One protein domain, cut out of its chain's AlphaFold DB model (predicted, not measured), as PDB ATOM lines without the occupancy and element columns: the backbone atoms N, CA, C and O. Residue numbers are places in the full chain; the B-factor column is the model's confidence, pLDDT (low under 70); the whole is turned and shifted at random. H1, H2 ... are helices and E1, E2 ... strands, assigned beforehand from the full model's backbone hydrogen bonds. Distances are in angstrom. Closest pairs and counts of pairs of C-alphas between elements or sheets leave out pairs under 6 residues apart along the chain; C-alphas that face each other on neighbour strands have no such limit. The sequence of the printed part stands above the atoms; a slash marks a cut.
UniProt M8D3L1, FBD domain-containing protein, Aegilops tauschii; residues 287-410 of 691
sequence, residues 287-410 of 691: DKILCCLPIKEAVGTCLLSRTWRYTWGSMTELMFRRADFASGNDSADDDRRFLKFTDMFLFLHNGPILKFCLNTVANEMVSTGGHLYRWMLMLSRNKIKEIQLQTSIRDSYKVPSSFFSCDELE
ATOM      1  N   ASP A 287      44.421  33.217 -32.941       90.50
ATOM      2  CA  ASP A 287      44.156  34.611 -32.555       90.50
ATOM      3  C   ASP A 287      43.395  35.373 -33.652       90.50
ATOM      4  O   ASP A 287      42.328  35.927 -33.397       90.50
ATOM      5  N   LYS A 288      43.864  35.309 -34.908       90.25
ATOM      6  CA  LYS A 288      43.173  35.928 -36.055       90.25
ATOM      7  C   LYS A 288      41.760  35.382 -36.260       90.25
ATOM      8  O   LYS A 288      40.848  36.167 -36.491       90.25
ATOM      9  N   ILE A 289      41.564  34.066 -36.142       90.69
ATOM     10  CA  ILE A 289      40.233  33.440 -36.223       90.69
ATOM     11  C   ILE A 289      39.307  34.004 -35.136       90.69
ATOM     12  O   ILE A 289      38.175  34.370 -35.437       90.69
ATOM     13  N   LEU A 290      39.790  34.138 -33.896       91.94
ATOM     14  CA  LEU A 290      39.017  34.711 -32.790       91.94
ATOM     15  C   LEU A 290      38.714  36.200 -32.991       91.94
ATOM     16  O   LEU A 290      37.591  36.626 -32.732       91.94
ATOM     17  N   CYS A 291      39.669  36.983 -33.494       91.56
ATOM     18  CA  CYS A 291      39.489  38.410 -33.773       91.56
ATOM     19  C   CYS A 291      38.519  38.681 -34.944       91.56
ATOM     20  O   CYS A 291      37.963  39.775 -35.044       91.56
ATOM     21  N   CYS A 292      38.265  37.690 -35.807       90.88
ATOM     22  CA  CYS A 292      37.212  37.748 -36.825       90.88
ATOM     23  C   CYS A 292      35.799  37.436 -36.288       90.88
ATOM     24  O   CYS A 292      34.822  37.707 -36.990       90.88
ATOM     25  N   LEU A 293      35.663  36.880 -35.079       91.31
ATOM     26  CA  LEU A 293      34.374  36.521 -34.479       91.31
ATOM     27  C   LEU A 293      33.822  37.649 -33.582       91.31
ATOM     28  O   LEU A 293      34.589  38.379 -32.949       91.31
ATOM     29  N   PRO A 294      32.488  37.780 -33.437       90.94
ATOM     30  CA  PRO A 294      31.892  38.541 -32.341       90.94
ATOM     31  C   PRO A 294      32.429  38.043 -30.993       90.94
ATOM     32  O   PRO A 294      32.521  36.837 -30.770       90.94
ATOM     33  N   ILE A 295      32.744  38.939 -30.053       91.94
ATOM     34  CA  ILE A 295      33.506  38.573 -28.841       91.94
ATOM     35  C   ILE A 295      32.813  37.517 -27.953       91.94
ATOM     36  O   ILE A 295      33.474  36.757 -27.248       91.94
ATOM     37  N   LYS A 296      31.481  37.398 -28.035       90.75
ATOM     38  CA  LYS A 296      30.717  36.298 -27.423       90.75
ATOM     39  C   LYS A 296      30.985  34.937 -28.065       90.75
ATOM     40  O   LYS A 296      31.087  33.943 -27.357       90.75
ATOM     41  N   GLU A 297      31.062  34.892 -29.390       91.88
ATOM     42  CA  GLU A 297      31.310  33.678 -30.174       91.88
ATOM     43  C   GLU A 297      32.781  33.266 -30.068       91.88
ATOM     44  O   GLU A 297      33.066  32.081 -29.914       91.88
ATOM     45  N   ALA A 298      33.693  34.244 -30.008       92.88
ATOM     46  CA  ALA A 298      35.102  34.031 -29.686       92.88
ATOM     47  C   ALA A 298      35.288  33.376 -28.302       92.88
ATOM     48  O   ALA A 298      36.016  32.401 -28.179       92.88
ATOM     49  N   VAL A 299      34.576  33.827 -27.258       92.06
ATOM     50  CA  VAL A 299      34.540  33.093 -25.973       92.06
ATOM     51  C   VAL A 299      33.832  31.740 -26.129       92.06
ATOM     52  O   VAL A 299      34.269  30.741 -25.560       92.06
ATOM     53  N   GLY A 300      32.768  31.671 -26.933       91.94
ATOM     54  CA  GLY A 300      32.017  30.449 -27.236       91.94
ATOM     55  C   GLY A 300      32.851  29.303 -27.823       91.94
ATOM     56  O   GLY A 300      32.515  28.139 -27.590       91.94
ATOM     57  N   THR A 301      33.989  29.586 -28.475       91.31
ATOM     58  CA  THR A 301      34.922  28.541 -28.937       91.31
ATOM     59  C   THR A 301      35.459  27.677 -27.795       91.31
ATOM     60  O   THR A 301      35.903  26.558 -28.044       91.31
ATOM     61  N   CYS A 302      35.392  28.134 -26.535       90.56
ATOM     62  CA  CYS A 302      35.824  27.359 -25.367       90.56
ATOM     63  C   CYS A 302      35.099  26.010 -25.186       90.56
ATOM     64  O   CYS A 302      35.566  25.154 -24.426       90.56
ATOM     65  N   LEU A 303      33.975  25.821 -25.888       89.44
ATOM     66  CA  LEU A 303      33.188  24.591 -25.926       89.44
ATOM     67  C   LEU A 303      33.673  23.580 -26.983       89.44
ATOM     68  O   LEU A 303      33.307  22.412 -26.887       89.44
ATOM     69  N   LEU A 304      34.480  24.000 -27.969       86.25
ATOM     70  CA  LEU A 304      34.869  23.166 -29.117       86.25
ATOM     71  C   LEU A 304      35.878  22.071 -28.742       86.25
ATOM     72  O   LEU A 304      35.695  20.910 -29.091       86.25
ATOM     73  N   SER A 305      36.944  22.423 -28.017       85.88
ATOM     74  CA  SER A 305      37.959  21.463 -27.567       85.88
ATOM     75  C   SER A 305      38.635  21.915 -26.267       85.88
ATOM     76  O   SER A 305      38.438  23.035 -25.785       85.88
ATOM     77  N   ARG A 306      39.460  21.041 -25.670       85.25
ATOM     78  CA  ARG A 306      40.276  21.402 -24.494       85.25
ATOM     79  C   ARG A 306      41.299  22.499 -24.812       85.25
ATOM     80  O   ARG A 306      41.603  23.283 -23.920       85.25
ATOM     81  N   THR A 307      41.780  22.567 -26.055       85.19
ATOM     82  CA  THR A 307      42.730  23.577 -26.543       85.19
ATOM     83  C   THR A 307      42.069  24.952 -26.601       85.19
ATOM     84  O   THR A 307      42.567  25.906 -26.006       85.19
ATOM     85  N   TRP A 308      40.887  25.032 -27.221       88.44
ATOM     86  CA  TRP A 308      40.137  26.281 -27.407       88.44
ATOM     87  C   TRP A 308      39.558  26.873 -26.117       88.44
ATOM     88  O   TRP A 308      39.162  28.040 -26.096       88.44
ATOM     89  N   ARG A 309      39.537  26.101 -25.020       88.31
ATOM     90  CA  ARG A 309      38.967  26.492 -23.719       88.31
ATOM     91  C   ARG A 309      39.470  27.833 -23.181       88.31
ATOM     92  O   ARG A 309      38.700  28.550 -22.542       88.31
ATOM     93  N   TYR A 310      40.738  28.150 -23.432       87.44
ATOM     94  CA  TYR A 310      41.417  29.330 -22.890       87.44
ATOM     95  C   TYR A 310      42.001  30.260 -23.968       87.44
ATOM     96  O   TYR A 310      42.531  31.310 -23.626       87.44
ATOM     97  N   THR A 311      41.888  29.930 -25.261       88.38
ATOM     98  CA  THR A 311      42.521  30.700 -26.358       88.38
ATOM     99  C   THR A 311      41.936  32.108 -26.525       88.38
ATOM    100  O   THR A 311      42.638  33.022 -26.940       88.38
ATOM    101  N   TRP A 312      40.680  32.328 -26.123       91.31
ATOM    102  CA  TRP A 312      40.089  33.671 -26.050       91.31
ATOM    103  C   TRP A 312      40.795  34.584 -25.022       91.31
ATOM    104  O   TRP A 312      40.771  35.808 -25.152       91.31
ATOM    105  N   GLY A 313      41.471  34.005 -24.021       91.00
ATOM    106  CA  GLY A 313      42.245  34.736 -23.014       91.00
ATOM    107  C   GLY A 313      43.495  35.421 -23.573       91.00
ATOM    108  O   GLY A 313      43.968  36.377 -22.965       91.00
ATOM    109  N   SER A 314      43.978  34.996 -24.749       89.44
ATOM    110  CA  SER A 314      45.147  35.562 -25.435       89.44
ATOM    111  C   SER A 314      44.815  36.459 -26.639       89.44
ATOM    112  O   SER A 314      45.731  36.818 -27.373       89.44
ATOM    113  N   MET A 315      43.540  36.809 -26.863       93.75
ATOM    114  CA  MET A 315      43.096  37.598 -28.029       93.75
ATOM    115  C   MET A 315      43.726  38.997 -28.113       93.75
ATOM    116  O   MET A 315      43.516  39.821 -27.223       93.75
ATOM    117  N   THR A 316      44.430  39.302 -29.202       94.62
ATOM    118  CA  THR A 316      45.168  40.574 -29.327       94.62
ATOM    119  C   THR A 316      44.297  41.769 -29.735       94.62
ATOM    120  O   THR A 316      44.587  42.904 -29.331       94.62
ATOM    121  N   GLU A 317      43.204  41.538 -30.475       95.69
ATOM    122  CA  GLU A 317      42.197  42.549 -30.820       95.69
ATOM    123  C   GLU A 317      40.866  42.284 -30.094       95.69
ATOM    124  O   GLU A 317      40.182  41.290 -30.341       95.69
ATOM    125  N   LEU A 318      40.460  43.195 -29.202       95.81
ATOM    126  CA  LEU A 318      39.222  43.080 -28.425       95.81
ATOM    127  C   LEU A 318      38.157  44.057 -28.931       95.81
ATOM    128  O   LEU A 318      38.346  45.272 -28.858       95.81
ATOM    129  N   MET A 319      37.010  43.545 -29.394       94.44
ATOM    130  CA  MET A 319      35.889  44.368 -29.866       94.44
ATOM    131  C   MET A 319      34.595  44.102 -29.086       94.44
ATOM    132  O   MET A 319      33.853  43.161 -29.361       94.44
ATOM    133  N   PHE A 320      34.289  44.991 -28.143       93.31
ATOM    134  CA  PHE A 320      33.075  44.972 -27.334       93.31
ATOM    135  C   PHE A 320      31.992  45.842 -27.976       93.31
ATOM    136  O   PHE A 320      32.059  47.073 -27.940       93.31
ATOM    137  N   ARG A 321      30.956  45.212 -28.541       90.44
ATOM    138  CA  ARG A 321      29.772  45.906 -29.063       90.44
ATOM    139  C   ARG A 321      28.569  45.642 -28.169       90.44
ATOM    140  O   ARG A 321      28.197  44.502 -27.909       90.44
ATOM    141  N   ARG A 322      27.899  46.709 -27.755       87.12
ATOM    142  CA  ARG A 322      26.677  46.645 -26.952       87.12
ATOM    143  C   ARG A 322      25.487  46.036 -27.707       87.12
ATOM    144  O   ARG A 322      24.622  45.418 -27.084       87.12
ATOM    145  N   ALA A 323      25.455  46.171 -29.033       86.25
ATOM    146  CA  ALA A 323      24.430  45.574 -29.892       86.25
ATOM    147  C   ALA A 323      24.367  44.040 -29.751       86.25
ATOM    148  O   ALA A 323      23.276  43.483 -29.681       86.25
ATOM    149  N   ASP A 324      25.515  43.379 -29.580       86.88
ATOM    150  CA  ASP A 324      25.640  41.922 -29.425       86.88
ATOM    151  C   ASP A 324      24.932  41.393 -28.155       86.88
ATOM    152  O   ASP A 324      24.796  40.184 -27.960       86.88
ATOM    153  N   PHE A 325      24.492  42.286 -27.260       86.00
ATOM    154  CA  PHE A 325      23.797  41.994 -26.002       86.00
ATOM    155  C   PHE A 325      22.307  42.350 -26.021       86.00
ATOM    156  O   PHE A 325      21.640  42.116 -25.016       86.00
ATOM    157  N   ALA A 326      21.787  42.870 -27.137       83.50
ATOM    158  CA  ALA A 326      20.377  43.207 -27.282       83.50
ATOM    159  C   ALA A 326      19.477  41.958 -27.204       83.50
ATOM    160  O   ALA A 326      19.593  41.053 -28.029       83.50
ATOM    161  N   SER A 327      18.561  41.922 -26.234       79.06
ATOM    162  CA  SER A 327      17.523  40.885 -26.100       79.06
ATOM    163  C   SER A 327      16.196  41.278 -26.752       79.06
ATOM    164  O   SER A 327      15.398  40.407 -27.091       79.06
ATOM    165  N   GLY A 328      15.959  42.583 -26.922       70.62
ATOM    166  CA  GLY A 328      14.675  43.135 -27.361       70.62
ATOM    167  C   GLY A 328      13.659  43.364 -26.234       70.62
ATOM    168  O   GLY A 328      12.562  43.825 -26.530       70.62
ATOM    169  N   ASN A 329      14.019  43.082 -24.974       65.19
ATOM    170  CA  ASN A 329      13.145  43.271 -23.810       65.19
ATOM    171  C   ASN A 329      13.373  44.629 -23.122       65.19
ATOM    172  O   ASN A 329      12.499  45.489 -23.145       65.19
ATOM    173  N   ASP A 330      14.544  44.810 -22.505       68.19
ATOM    174  CA  ASP A 330      14.907  45.989 -21.711       68.19
ATOM    175  C   ASP A 330      16.365  46.381 -21.985       68.19
ATOM    176  O   ASP A 330      17.282  45.557 -21.896       68.19
ATOM    177  N   SER A 331      16.581  47.660 -22.293       76.00
ATOM    178  CA  SER A 331      17.908  48.228 -22.505       76.00
ATOM    179  C   SER A 331      18.783  48.202 -21.251       76.00
ATOM    180  O   SER A 331      19.990  48.032 -21.395       76.00
ATOM    181  N   ALA A 332      18.216  48.333 -20.046       80.06
ATOM    182  CA  ALA A 332      18.988  48.415 -18.806       80.06
ATOM    183  C   ALA A 332      19.540  47.048 -18.356       80.06
ATOM    184  O   ALA A 332      20.703  46.953 -17.961       80.06
ATOM    185  N   ASP A 333      18.768  45.961 -18.457       83.06
ATOM    186  CA  ASP A 333      19.316  44.613 -18.239       83.06
ATOM    187  C   ASP A 333      20.308  44.198 -19.344       83.06
ATOM    188  O   ASP A 333      21.361  43.622 -19.059       83.06
ATOM    189  N   ASP A 334      20.035  44.551 -20.606       84.94
ATOM    190  CA  ASP A 334      20.986  44.347 -21.704       84.94
ATOM    191  C   ASP A 334      22.314  45.118 -21.474       84.94
ATOM    192  O   ASP A 334      23.393  44.567 -21.724       84.94
ATOM    193  N   ASP A 335      22.259  46.355 -20.955       85.12
ATOM    194  CA  ASP A 335      23.425  47.155 -20.531       85.12
ATOM    195  C   ASP A 335      24.202  46.446 -19.421       85.12
ATOM    196  O   ASP A 335      25.409  46.231 -19.535       85.12
ATOM    197  N   ARG A 336      23.513  46.010 -18.363       86.00
ATOM    198  CA  ARG A 336      24.135  45.324 -17.220       86.00
ATOM    199  C   ARG A 336      24.778  44.003 -17.620       86.00
ATOM    200  O   ARG A 336      25.845  43.670 -17.102       86.00
ATOM    201  N   ARG A 337      24.183  43.260 -18.559       88.19
ATOM    202  CA  ARG A 337      24.788  42.050 -19.143       88.19
ATOM    203  C   ARG A 337      26.048  42.371 -19.953       88.19
ATOM    204  O   ARG A 337      27.035  41.650 -19.822       88.19
ATOM    205  N   PHE A 338      26.047  43.456 -20.728       90.25
ATOM    206  CA  PHE A 338      27.227  43.936 -21.460       90.25
ATOM    207  C   PHE A 338      28.364  44.380 -20.523       90.25
ATOM    208  O   PHE A 338      29.508  43.952 -20.697       90.25
ATOM    209  N   LEU A 339      28.058  45.184 -19.499       89.94
ATOM    210  CA  LEU A 339      29.041  45.680 -18.532       89.94
ATOM    211  C   LEU A 339      29.665  44.536 -17.723       89.94
ATOM    212  O   LEU A 339      30.889  44.441 -17.653       89.94
ATOM    213  N   LYS A 340      28.847  43.613 -17.193       90.25
ATOM    214  CA  LYS A 340      29.324  42.428 -16.456       90.25
ATOM    215  C   LYS A 340      30.198  41.510 -17.313       90.25
ATOM    216  O   LYS A 340      31.219  41.034 -16.825       90.25
ATOM    217  N   PHE A 341      29.832  41.273 -18.577       92.56
ATOM    218  CA  PHE A 341      30.662  40.483 -19.491       92.56
ATOM    219  C   PHE A 341      32.001  41.169 -19.778       92.56
ATOM    220  O   PHE A 341      33.031  40.504 -19.774       92.56
ATOM    221  N   THR A 342      31.999  42.485 -19.999       92.56
ATOM    222  CA  THR A 342      33.220  43.241 -20.321       92.56
ATOM    223  C   THR A 342      34.172  43.300 -19.122       92.56
ATOM    224  O   THR A 342      35.365  43.050 -19.284       92.56
ATOM    225  N   ASP A 343      33.647  43.506 -17.907       91.69
ATOM    226  CA  ASP A 343      34.398  43.360 -16.651       91.69
ATOM    227  C   ASP A 343      35.005  41.956 -16.503       91.69
ATOM    228  O   ASP A 343      36.196  41.825 -16.230       91.69
ATOM    229  N   MET A 344      34.199  40.906 -16.698       92.62
ATOM    230  CA  MET A 344      34.640  39.513 -16.578       92.62
ATOM    231  C   MET A 344      35.723  39.170 -17.609       92.62
ATOM    232  O   MET A 344      36.729  38.562 -17.253       92.62
ATOM    233  N   PHE A 345      35.540  39.571 -18.870       93.88
ATOM    234  CA  PHE A 345      36.509  39.324 -19.935       93.88
ATOM    235  C   PHE A 345      37.836  40.015 -19.616       93.88
ATOM    236  O   PHE A 345      38.867  39.354 -19.581       93.88
ATOM    237  N   LEU A 346      37.825  41.321 -19.327       93.00
ATOM    238  CA  LEU A 346      39.047  42.093 -19.061       93.00
ATOM    239  C   LEU A 346      39.742  41.709 -17.744       93.00
ATOM    240  O   LEU A 346      40.926  41.992 -17.585       93.00
ATOM    241  N   PHE A 347      39.034  41.072 -16.807       91.06
ATOM    242  CA  PHE A 347      39.617  40.510 -15.586       91.06
ATOM    243  C   PHE A 347      40.271  39.134 -15.804       91.06
ATOM    244  O   PHE A 347      41.252  38.816 -15.138       91.06
ATOM    245  N   LEU A 348      39.734  38.316 -16.717       90.56
ATOM    246  CA  LEU A 348      40.245  36.972 -17.021       90.56
ATOM    247  C   LEU A 348      41.241  36.937 -18.194       90.56
ATOM    248  O   LEU A 348      41.944  35.943 -18.361       90.56
ATOM    249  N   HIS A 349      41.294  37.994 -19.004       92.00
ATOM    250  CA  HIS A 349      42.235  38.137 -20.110       92.00
ATOM    251  C   HIS A 349      43.681  38.210 -19.598       92.00
ATOM    252  O   HIS A 349      43.991  38.989 -18.695       92.00
ATOM    253  N   ASN A 350      44.569  37.410 -20.190       88.12
ATOM    254  CA  ASN A 350      45.966  37.269 -19.770       88.12
ATOM    255  C   ASN A 350      46.985  37.437 -20.914       88.12
ATOM    256  O   ASN A 350      48.186  37.308 -20.675       88.12
ATOM    257  N   GLY A 351      46.522  37.722 -22.134       89.00
ATOM    258  CA  GLY A 351      47.362  38.074 -23.276       89.00
ATOM    259  C   GLY A 351      47.732  39.564 -23.355       89.00
ATOM    260  O   GLY A 351      47.386  40.356 -22.476       89.00
ATOM    261  N   PRO A 352      48.455  39.955 -24.420       91.94
ATOM    262  CA  PRO A 352      48.753  41.346 -24.727       91.94
ATOM    263  C   PRO A 352      47.621  41.986 -25.546       91.94
ATOM    264  O   PRO A 352      47.437  41.671 -26.721       91.94
ATOM    265  N   ILE A 353      46.907  42.947 -24.959       95.25
ATOM    266  CA  ILE A 353      45.878  43.711 -25.683       95.25
ATOM    267  C   ILE A 353      46.564  44.748 -26.583       95.25
ATOM    268  O   ILE A 353      47.075  45.757 -26.091       95.25
ATOM    269  N   LEU A 354      46.556  44.517 -27.900       95.69
ATOM    270  CA  LEU A 354      47.095  45.443 -28.905       95.69
ATOM    271  C   LEU A 354      46.040  46.449 -29.379       95.69
ATOM    272  O   LEU A 354      46.370  47.601 -29.671       95.69
ATOM    273  N   LYS A 355      44.769  46.035 -29.423       96.88
ATOM    274  CA  LYS A 355      43.640  46.862 -29.858       96.88
ATOM    275  C   LYS A 355      42.440  46.689 -28.941       96.88
ATOM    276  O   LYS A 355      42.028  45.569 -28.649       96.88
ATOM    277  N   PHE A 356      41.835  47.807 -28.550       96.81
ATOM    278  CA  PHE A 356      40.590  47.838 -27.792       96.81
ATOM    279  C   PHE A 356      39.555  48.709 -28.505       96.81
ATOM    280  O   PHE A 356      39.724  49.922 -28.647       96.81
ATOM    281  N   CYS A 357      38.461  48.090 -28.934       95.88
ATOM    282  CA  CYS A 357      37.321  48.754 -29.546       95.88
ATOM    283  C   CYS A 357      36.075  48.552 -28.682       95.88
ATOM    284  O   CYS A 357      35.681  47.426 -28.386       95.88
ATOM    285  N   LEU A 358      35.430  49.653 -28.314       92.81
ATOM    286  CA  LEU A 358      34.275  49.693 -27.430       92.81
ATOM    287  C   LEU A 358      33.180  50.541 -28.076       92.81
ATOM    288  O   LEU A 358      33.365  51.738 -28.276       92.81
ATOM    289  N   ASN A 359      32.039  49.932 -28.389       89.38
ATOM    290  CA  ASN A 359      30.866  50.617 -28.928       89.38
ATOM    291  C   ASN A 359      29.668  50.363 -28.010       89.38
ATOM    292  O   ASN A 359      29.195  49.227 -27.909       89.38
ATOM    293  N   THR A 360      29.194  51.405 -27.326       82.56
ATOM    294  CA  THR A 360      28.097  51.297 -26.362       82.56
ATOM    295  C   THR A 360      27.223  52.544 -26.282       82.56
ATOM    296  O   THR A 360      27.616  53.643 -26.658       82.56
ATOM    297  N   VAL A 361      26.016  52.364 -25.754       74.62
ATOM    298  CA  VAL A 361      25.095  53.442 -25.364       74.62
ATOM    299  C   VAL A 361      24.758  53.386 -23.869       74.62
ATOM    300  O   VAL A 361      23.880  54.110 -23.429       74.62
ATOM    301  N   ALA A 362      25.451  52.542 -23.095       67.88
ATOM    302  CA  ALA A 362      25.147  52.281 -21.689       67.88
ATOM    303  C   ALA A 362      25.650  53.400 -20.760       67.88
ATOM    304  O   ALA A 362      26.849  53.491 -20.476       67.88
ATOM    305  N   ASN A 363      24.735  54.221 -20.241       65.25
ATOM    306  CA  ASN A 363      25.045  55.398 -19.420       65.25
ATOM    307  C   ASN A 363      25.790  55.020 -18.117       65.25
ATOM    308  O   ASN A 363      26.707  55.731 -17.703       65.25
ATOM    309  N   GLU A 364      25.467  53.866 -17.506       66.19
ATOM    310  CA  GLU A 364      26.125  53.352 -16.282       66.19
ATOM    311  C   GLU A 364      27.666  53.247 -16.444       66.19
ATOM    312  O   GLU A 364      28.408  53.447 -15.478       66.19
ATOM    313  N   MET A 365      28.176  53.028 -17.668       72.31
ATOM    314  CA  MET A 365      29.612  52.914 -17.980       72.31
ATOM    315  C   MET A 365      30.419  54.199 -17.712       72.31
ATOM    316  O   MET A 365      31.598  54.131 -17.357       72.31
ATOM    317  N   VAL A 366      29.787  55.354 -17.941       66.69
ATOM    318  CA  VAL A 366      30.403  56.696 -18.001       66.69
ATOM    319  C   VAL A 366      30.572  57.330 -16.613       66.69
ATOM    320  O   VAL A 366      31.324  58.292 -16.452       66.69
ATOM    321  N   SER A 367      29.900  56.770 -15.606       67.69
ATOM    322  CA  SER A 367      29.921  57.232 -14.217       67.69
ATOM    323  C   SER A 367      31.342  57.449 -13.663       67.69
ATOM    324  O   SER A 367      32.286  56.717 -13.971       67.69
ATOM    325  N   THR A 368      31.515  58.477 -12.827       53.72
ATOM    326  CA  THR A 368      32.806  58.803 -12.196       53.72
ATOM    327  C   THR A 368      33.266  57.650 -11.302       53.72
ATOM    328  O   THR A 368      32.598  57.327 -10.325       53.72
ATOM    329  N   GLY A 369      34.403  57.026 -11.632       60.03
ATOM    330  CA  GLY A 369      34.880  55.807 -10.959       60.03
ATOM    331  C   GLY A 369      34.240  54.501 -11.459       60.03
ATOM    332  O   GLY A 369      34.567  53.429 -10.952       60.03
ATOM    333  N   GLY A 370      33.362  54.577 -12.461       77.44
ATOM    334  CA  GLY A 370      32.698  53.439 -13.088       77.44
ATOM    335  C   GLY A 370      33.599  52.597 -13.995       77.44
ATOM    336  O   GLY A 370      34.826  52.741 -14.037       77.44
ATOM    337  N   HIS A 371      32.960  51.704 -14.752       86.38
ATOM    338  CA  HIS A 371      33.609  50.683 -15.578       86.38
ATOM    339  C   HIS A 371      34.738  51.223 -16.469       86.38
ATOM    340  O   HIS A 371      35.834  50.663 -16.460       86.38
ATOM    341  N   LEU A 372      34.524  52.349 -17.162       87.50
ATOM    342  CA  LEU A 372      35.524  52.910 -18.076       87.50
ATOM    343  C   LEU A 372      36.862  53.234 -17.384       87.50
ATOM    344  O   LEU A 372      37.922  52.959 -17.944       87.50
ATOM    345  N   TYR A 373      36.834  53.766 -16.158       87.62
ATOM    346  CA  TYR A 373      38.049  54.092 -15.400       87.62
ATOM    347  C   TYR A 373      38.850  52.831 -15.052       87.62
ATOM    348  O   TYR A 373      40.076  52.813 -15.184       87.62
ATOM    349  N   ARG A 374      38.150  51.758 -14.658       89.19
ATOM    350  CA  ARG A 374      38.749  50.451 -14.352       89.19
ATOM    351  C   ARG A 374      39.342  49.808 -15.606       89.19
ATOM    352  O   ARG A 374      40.462  49.310 -15.552       89.19
ATOM    353  N   TRP A 375      38.645  49.879 -16.740       92.25
ATOM    354  CA  TRP A 375      39.134  49.345 -18.014       92.25
ATOM    355  C   TRP A 375      40.366  50.105 -18.513       92.25
ATOM    356  O   TRP A 375      41.372  49.472 -18.821       92.25
ATOM    357  N   MET A 376      40.364  51.444 -18.498       91.50
ATOM    358  CA  MET A 376      41.545  52.228 -18.893       91.50
ATOM    359  C   MET A 376      42.767  51.946 -18.000       91.50
ATOM    360  O   MET A 376      43.882  51.916 -18.507       91.50
ATOM    361  N   LEU A 377      42.581  51.666 -16.702       90.44
ATOM    362  CA  LEU A 377      43.671  51.259 -15.795       90.44
ATOM    363  C   LEU A 377      44.233  49.848 -16.082       90.44
ATOM    364  O   LEU A 377      45.383  49.566 -15.749       90.44
ATOM    365  N   MET A 378      43.445  48.959 -16.696       90.38
ATOM    366  CA  MET A 378      43.921  47.652 -17.177       90.38
ATOM    367  C   MET A 378      44.640  47.783 -18.529       90.38
ATOM    368  O   MET A 378      45.689  47.171 -18.740       90.38
ATOM    369  N   LEU A 379      44.124  48.624 -19.432       93.00
ATOM    370  CA  LEU A 379      44.750  48.891 -20.732       93.00
ATOM    371  C   LEU A 379      46.063  49.675 -20.600       93.00
ATOM    372  O   LEU A 379      47.005  49.386 -21.328       93.00
ATOM    373  N   SER A 380      46.189  50.576 -19.621       91.25
ATOM    374  CA  SER A 380      47.436  51.315 -19.352       91.25
ATOM    375  C   SER A 380      48.563  50.464 -18.747       91.25
ATOM    376  O   SER A 380      49.599  50.994 -18.355       91.25
ATOM    377  N   ARG A 381      48.345  49.151 -18.613       89.56
ATOM    378  CA  ARG A 381      49.343  48.134 -18.239       89.56
ATOM    379  C   ARG A 381      49.641  47.169 -19.398       89.56
ATOM    380  O   ARG A 381      50.413  46.232 -19.226       89.56
ATOM    381  N   ASN A 382      49.017  47.390 -20.555       89.44
ATOM    382  CA  ASN A 382      49.135  46.591 -21.772       89.44
ATOM    383  C   ASN A 382      49.870  47.361 -22.878       89.44
ATOM    384  O   ASN A 382      49.976  48.586 -22.852       89.44
ATOM    385  N   LYS A 383      50.335  46.628 -23.894       89.50
ATOM    386  CA  LYS A 383      51.022  47.167 -25.080       89.50
ATOM    387  C   LYS A 383      50.043  47.664 -26.144       89.50
ATOM    388  O   LYS A 383      50.094  47.259 -27.303       89.50
ATOM    389  N   ILE A 384      49.099  48.495 -25.718       95.38
ATOM    390  CA  ILE A 384      47.982  48.896 -26.563       95.38
ATOM    391  C   ILE A 384      48.400  49.952 -27.591       95.38
ATOM    392  O   ILE A 384      48.924  51.007 -27.241       95.38
ATOM    393  N   LYS A 385      48.133  49.648 -28.865       96.81
ATOM    394  CA  LYS A 385      48.440  50.467 -30.046       96.81
ATOM    395  C   LYS A 385      47.226  51.224 -30.570       96.81
ATOM    396  O   LYS A 385      47.366  52.325 -31.097       96.81
ATOM    397  N   GLU A 386      46.033  50.658 -30.407       97.81
ATOM    398  CA  GLU A 386      44.795  51.232 -30.931       97.81
ATOM    399  C   GLU A 386      43.681  51.245 -29.874       97.81
ATOM    400  O   GLU A 386      43.271  50.197 -29.373       97.81
ATOM    401  N   ILE A 387      43.148  52.434 -29.569       97.00
ATOM    402  CA  ILE A 387      41.939  52.603 -28.746       97.00
ATOM    403  C   ILE A 387      40.831  53.252 -29.579       97.00
ATOM    404  O   ILE A 387      41.014  54.330 -30.146       97.00
ATOM    405  N   GLN A 388      39.657  52.620 -29.596       96.50
ATOM    406  CA  GLN A 388      38.419  53.179 -30.136       96.50
ATOM    407  C   GLN A 388      37.316  53.151 -29.071       96.50
ATOM    408  O   GLN A 388      36.824  52.077 -28.730       96.50
ATOM    409  N   LEU A 389      36.904  54.316 -28.565       93.81
ATOM    410  CA  LEU A 389      35.813  54.460 -27.595       93.81
ATOM    411  C   LEU A 389      34.644  55.225 -28.228       93.81
ATOM    412  O   LEU A 389      34.699  56.444 -28.391       93.81
ATOM    413  N   GLN A 390      33.575  54.510 -28.570       89.81
ATOM    414  CA  GLN A 390      32.366  55.060 -29.172       89.81
ATOM    415  C   GLN A 390      31.187  54.973 -28.191       89.81
ATOM    416  O   GLN A 390      30.647  53.893 -27.957       89.81
ATOM    417  N   THR A 391      30.775  56.118 -27.636       84.19
ATOM    418  CA  THR A 391      29.618  56.228 -26.729       84.19
ATOM    419  C   THR A 391      28.454  57.028 -27.341       84.19
ATOM    420  O   THR A 391      28.523  57.525 -28.477       84.19
ATOM    421  N   SER A 392      27.353  57.124 -26.588       80.25
ATOM    422  CA  SER A 392      26.236  58.046 -26.825       80.25
ATOM    423  C   SER A 392      26.671  59.509 -26.651       80.25
ATOM    424  O   SER A 392      27.423  59.837 -25.740       80.25
ATOM    425  N   ILE A 393      26.152  60.405 -27.501       70.75
ATOM    426  CA  ILE A 393      26.429  61.856 -27.439       70.75
ATOM    427  C   ILE A 393      25.836  62.492 -26.171       70.75
ATOM    428  O   ILE A 393      26.368  63.479 -25.675       70.75
ATOM    429  N   ARG A 394      24.756  61.919 -25.623       72.25
ATOM    430  CA  ARG A 394      24.107  62.410 -24.394       72.25
ATOM    431  C   ARG A 394      24.933  62.125 -23.132       72.25
ATOM    432  O   ARG A 394      24.667  62.708 -22.090       72.25
ATOM    433  N   ASP A 395      25.929  61.247 -23.244       71.75
ATOM    434  CA  ASP A 395      26.588  60.571 -22.126       71.75
ATOM    435  C   ASP A 395      28.101  60.778 -22.214       71.75
ATOM    436  O   ASP A 395      28.891  59.847 -22.391       71.75
ATOM    437  N   SER A 396      28.506  62.049 -22.170       81.44
ATOM    438  CA  SER A 396      29.891  62.446 -22.405       81.44
ATOM    439  C   SER A 396      30.798  62.118 -21.214       81.44
ATOM    440  O   SER A 396      30.565  62.617 -20.110       81.44
ATOM    441  N   TYR A 397      31.864  61.341 -21.423       85.25
ATOM    442  CA  TYR A 397      32.794  60.960 -20.352       85.25
ATOM    443  C   TYR A 397      33.993  61.904 -20.246       85.25
ATOM    444  O   TYR A 397      34.573  62.322 -21.249       85.25
ATOM    445  N   LYS A 398      34.442  62.175 -19.017       86.81
ATOM    446  CA  LYS A 398      35.792  62.708 -18.784       86.81
ATOM    447  C   LYS A 398      36.815  61.620 -19.105       86.81
ATOM    448  O   LYS A 398      36.652  60.482 -18.667       86.81
ATOM    449  N   VAL A 399      37.858  61.958 -19.861       86.81
ATOM    450  CA  VAL A 399      38.921  61.004 -20.219       86.81
ATOM    451  C   VAL A 399      39.727  60.630 -18.959       86.81
ATOM    452  O   VAL A 399      40.274  61.532 -18.322       86.81
ATOM    453  N   PRO A 400      39.812  59.341 -18.560       85.81
ATOM    454  CA  PRO A 400      40.560  58.934 -17.367       85.81
ATOM    455  C   PRO A 400      42.058  59.229 -17.483       85.81
ATOM    456  O   PRO A 400      42.649  59.001 -18.532       85.81
ATOM    457  N   SER A 401      42.715  59.644 -16.396       84.56
ATOM    458  CA  SER A 401      44.153  59.970 -16.418       84.56
ATOM    459  C   SER A 401      45.058  58.784 -16.794       84.56
ATOM    460  O   SER A 401      46.119  58.986 -17.385       84.56
ATOM    461  N   SER A 402      44.626  57.546 -16.526       87.00
ATOM    462  CA  SER A 402      45.314  56.315 -16.949       87.00
ATOM    463  C   SER A 402      45.414  56.163 -18.468       87.00
ATOM    464  O   SER A 402      46.388  55.585 -18.942       87.00
ATOM    465  N   PHE A 403      44.488  56.746 -19.242       88.62
ATOM    466  CA  PHE A 403      44.551  56.765 -20.708       88.62
ATOM    467  C   PHE A 403      45.878  57.345 -21.217       88.62
ATOM    468  O   PHE A 403      46.470  56.804 -22.144       88.62
ATOM    469  N   PHE A 404      46.399  58.389 -20.561       86.62
ATOM    470  CA  PHE A 404      47.657  59.047 -20.935       86.62
ATOM    471  C   PHE A 404      48.923  58.255 -20.580       86.62
ATOM    472  O   PHE A 404      50.015  58.663 -20.952       86.62
ATOM    473  N   SER A 405      48.797  57.123 -19.881       87.62
ATOM    474  CA  SER A 405      49.926  56.231 -19.564       87.62
ATOM    475  C   SER A 405      50.132  55.116 -20.605       87.62
ATOM    476  O   SER A 405      51.024  54.287 -20.451       87.62
ATOM    477  N   CYS A 406      49.334  55.090 -21.676       89.88
ATOM    478  CA  CYS A 406      49.456  54.127 -22.772       89.88
ATOM    479  C   CYS A 406      50.549  54.554 -23.784       89.88
ATOM    480  O   CYS A 406      50.247  55.051 -24.870       89.88
ATOM    481  N   ASP A 407      51.826  54.370 -23.425       86.00
ATOM    482  CA  ASP A 407      53.012  54.806 -24.201       86.00
ATOM    483  C   ASP A 407      53.135  54.195 -25.626       86.00
ATOM    484  O   ASP A 407      53.847  54.748 -26.473       86.00
ATOM    485  N   GLU A 408      52.464  53.068 -25.908       92.38
ATOM    486  CA  GLU A 408      52.499  52.362 -27.208       92.38
ATOM    487  C   GLU A 408      51.375  52.753 -28.196       92.38
ATOM    488  O   GLU A 408      51.343  52.215 -29.301       92.38
ATOM    489  N   LEU A 409      50.496  53.714 -27.865       95.25
ATOM    490  CA  LEU A 409      49.391  54.121 -28.750       95.25
ATOM    491  C   LEU A 409      49.866  54.791 -30.049       95.25
ATOM    492  O   LEU A 409      50.544  55.814 -30.011       95.25
ATOM    493  N   GLU A 410      49.395  54.267 -31.182       96.50
ATOM    494  CA  GLU A 410      49.621  54.747 -32.555       96.50
ATOM    495  C   GLU A 410      48.368  55.423 -33.150       96.50
ATOM    496  O   GLU A 410      48.475  56.408 -33.894       96.50
TER     497      GLU A 410
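AT A GLANCE: This is residues 287 to 410 of the 691 residues of the protein "FBD domain-containing protein" of Aegilops tauschii (UniProt M8D3L1). A small wall of three parallel strands, E1, E2 and E3, has two helices, H5 and H7, side by side over one face and its other face bare. H1, H2 and H3 cluster beyond the edge strand E1, and H8 packs on H7 toward the E3 side. The printed part has 124 residues with eight named helices and three named strands, in the order H1 H2 H3 E1 H4 H5 E2 H6 H7 E3 H8; the class is mixed, helices and strands. It is compact, with a radius of gyration of the C-alphas of 14.5 A, and flat, spanning 42 by 41 by 20 A.

HOW THE PARTS SIT: The sheet runs E1, residues 317 to 321, E2, residues 355 to 359, and E3, residues 386 to 390. E1 and E2 are parallel at 4 degrees, with N 320 and O 357 at 2.8 A, within hydrogen-bond range. E2 and E3 are parallel at 5 degrees, with N 358 and O 388 at 2.8 A. H5, residues 331 to 348, and H7, residues 371 to 379, only graze the sheet. They touch, with closest C-alphas of Leu 346 and Trp 375 at 7.3 A, and run the same way at a shallow tilt of 23 degrees. H4, residues 322 to 325, touches H5 at Phe 325 and Asp 334, closest C-alphas 5.6 A apart, with residues 334 to 338 of H5 alone. E1, H4 H5, E2 and E2, H6 H7, E3 are strand-helix-strand units, two parallel neighbour strands with helices between, each with a right-handed crossover. H6, residues 363 to 366, and H7 touch only at the corner by their link, with closest C-alphas of Met 365 and His 371 at 5.2 A. H7 is the hub and also touches H8, residues 401 to 405, with closest C-alphas of Leu 377 and Ser 402 at 5.4 A. H1, residues 287 to 291, and H2, residues 295 to 303, only graze the sheet; H3, residues 311 to 314, is not on it. H3 touches H2, with closest C-alphas of Val 299 and Trp 312 at 5.6 A, and H1, with those of Leu 290 and Trp 312 at 6.9 A. H1 and H7 are apart. Every O i to N i+4 pair is within hydrogen-bond range in H1, H5 and H7, against 3 of 5 in H2 and 0 of 1 in H8, where 2 of 2 O i to N i+3 pairs are; H3, H4 and H6 are too short for an O i to N i+4 pair.

IN THESE COORDINATES: H1 begins at C-alpha 287, (44.156, 34.611, -32.555). E1, E2 and E3 measure 13.0, 13.3 and 13.1 A from first to last C-alpha. H5 measures 25.6 A, from C-alpha 331 at (17.908, 48.228, -22.505); H2 measures 14.3 A and H7 12.4 A. H8 ends at C-alpha 405, (49.926, 56.231, -19.564).

THE WHOLE: The two C-alphas farthest apart, of Arg 306 and Arg 394, are 44.1 A apart. The printed part has no cut and no long link. Mean pLDDT of the printed part is 87.0; residues 329 to 330, 362 to 364 and 366 to 369 are under 70.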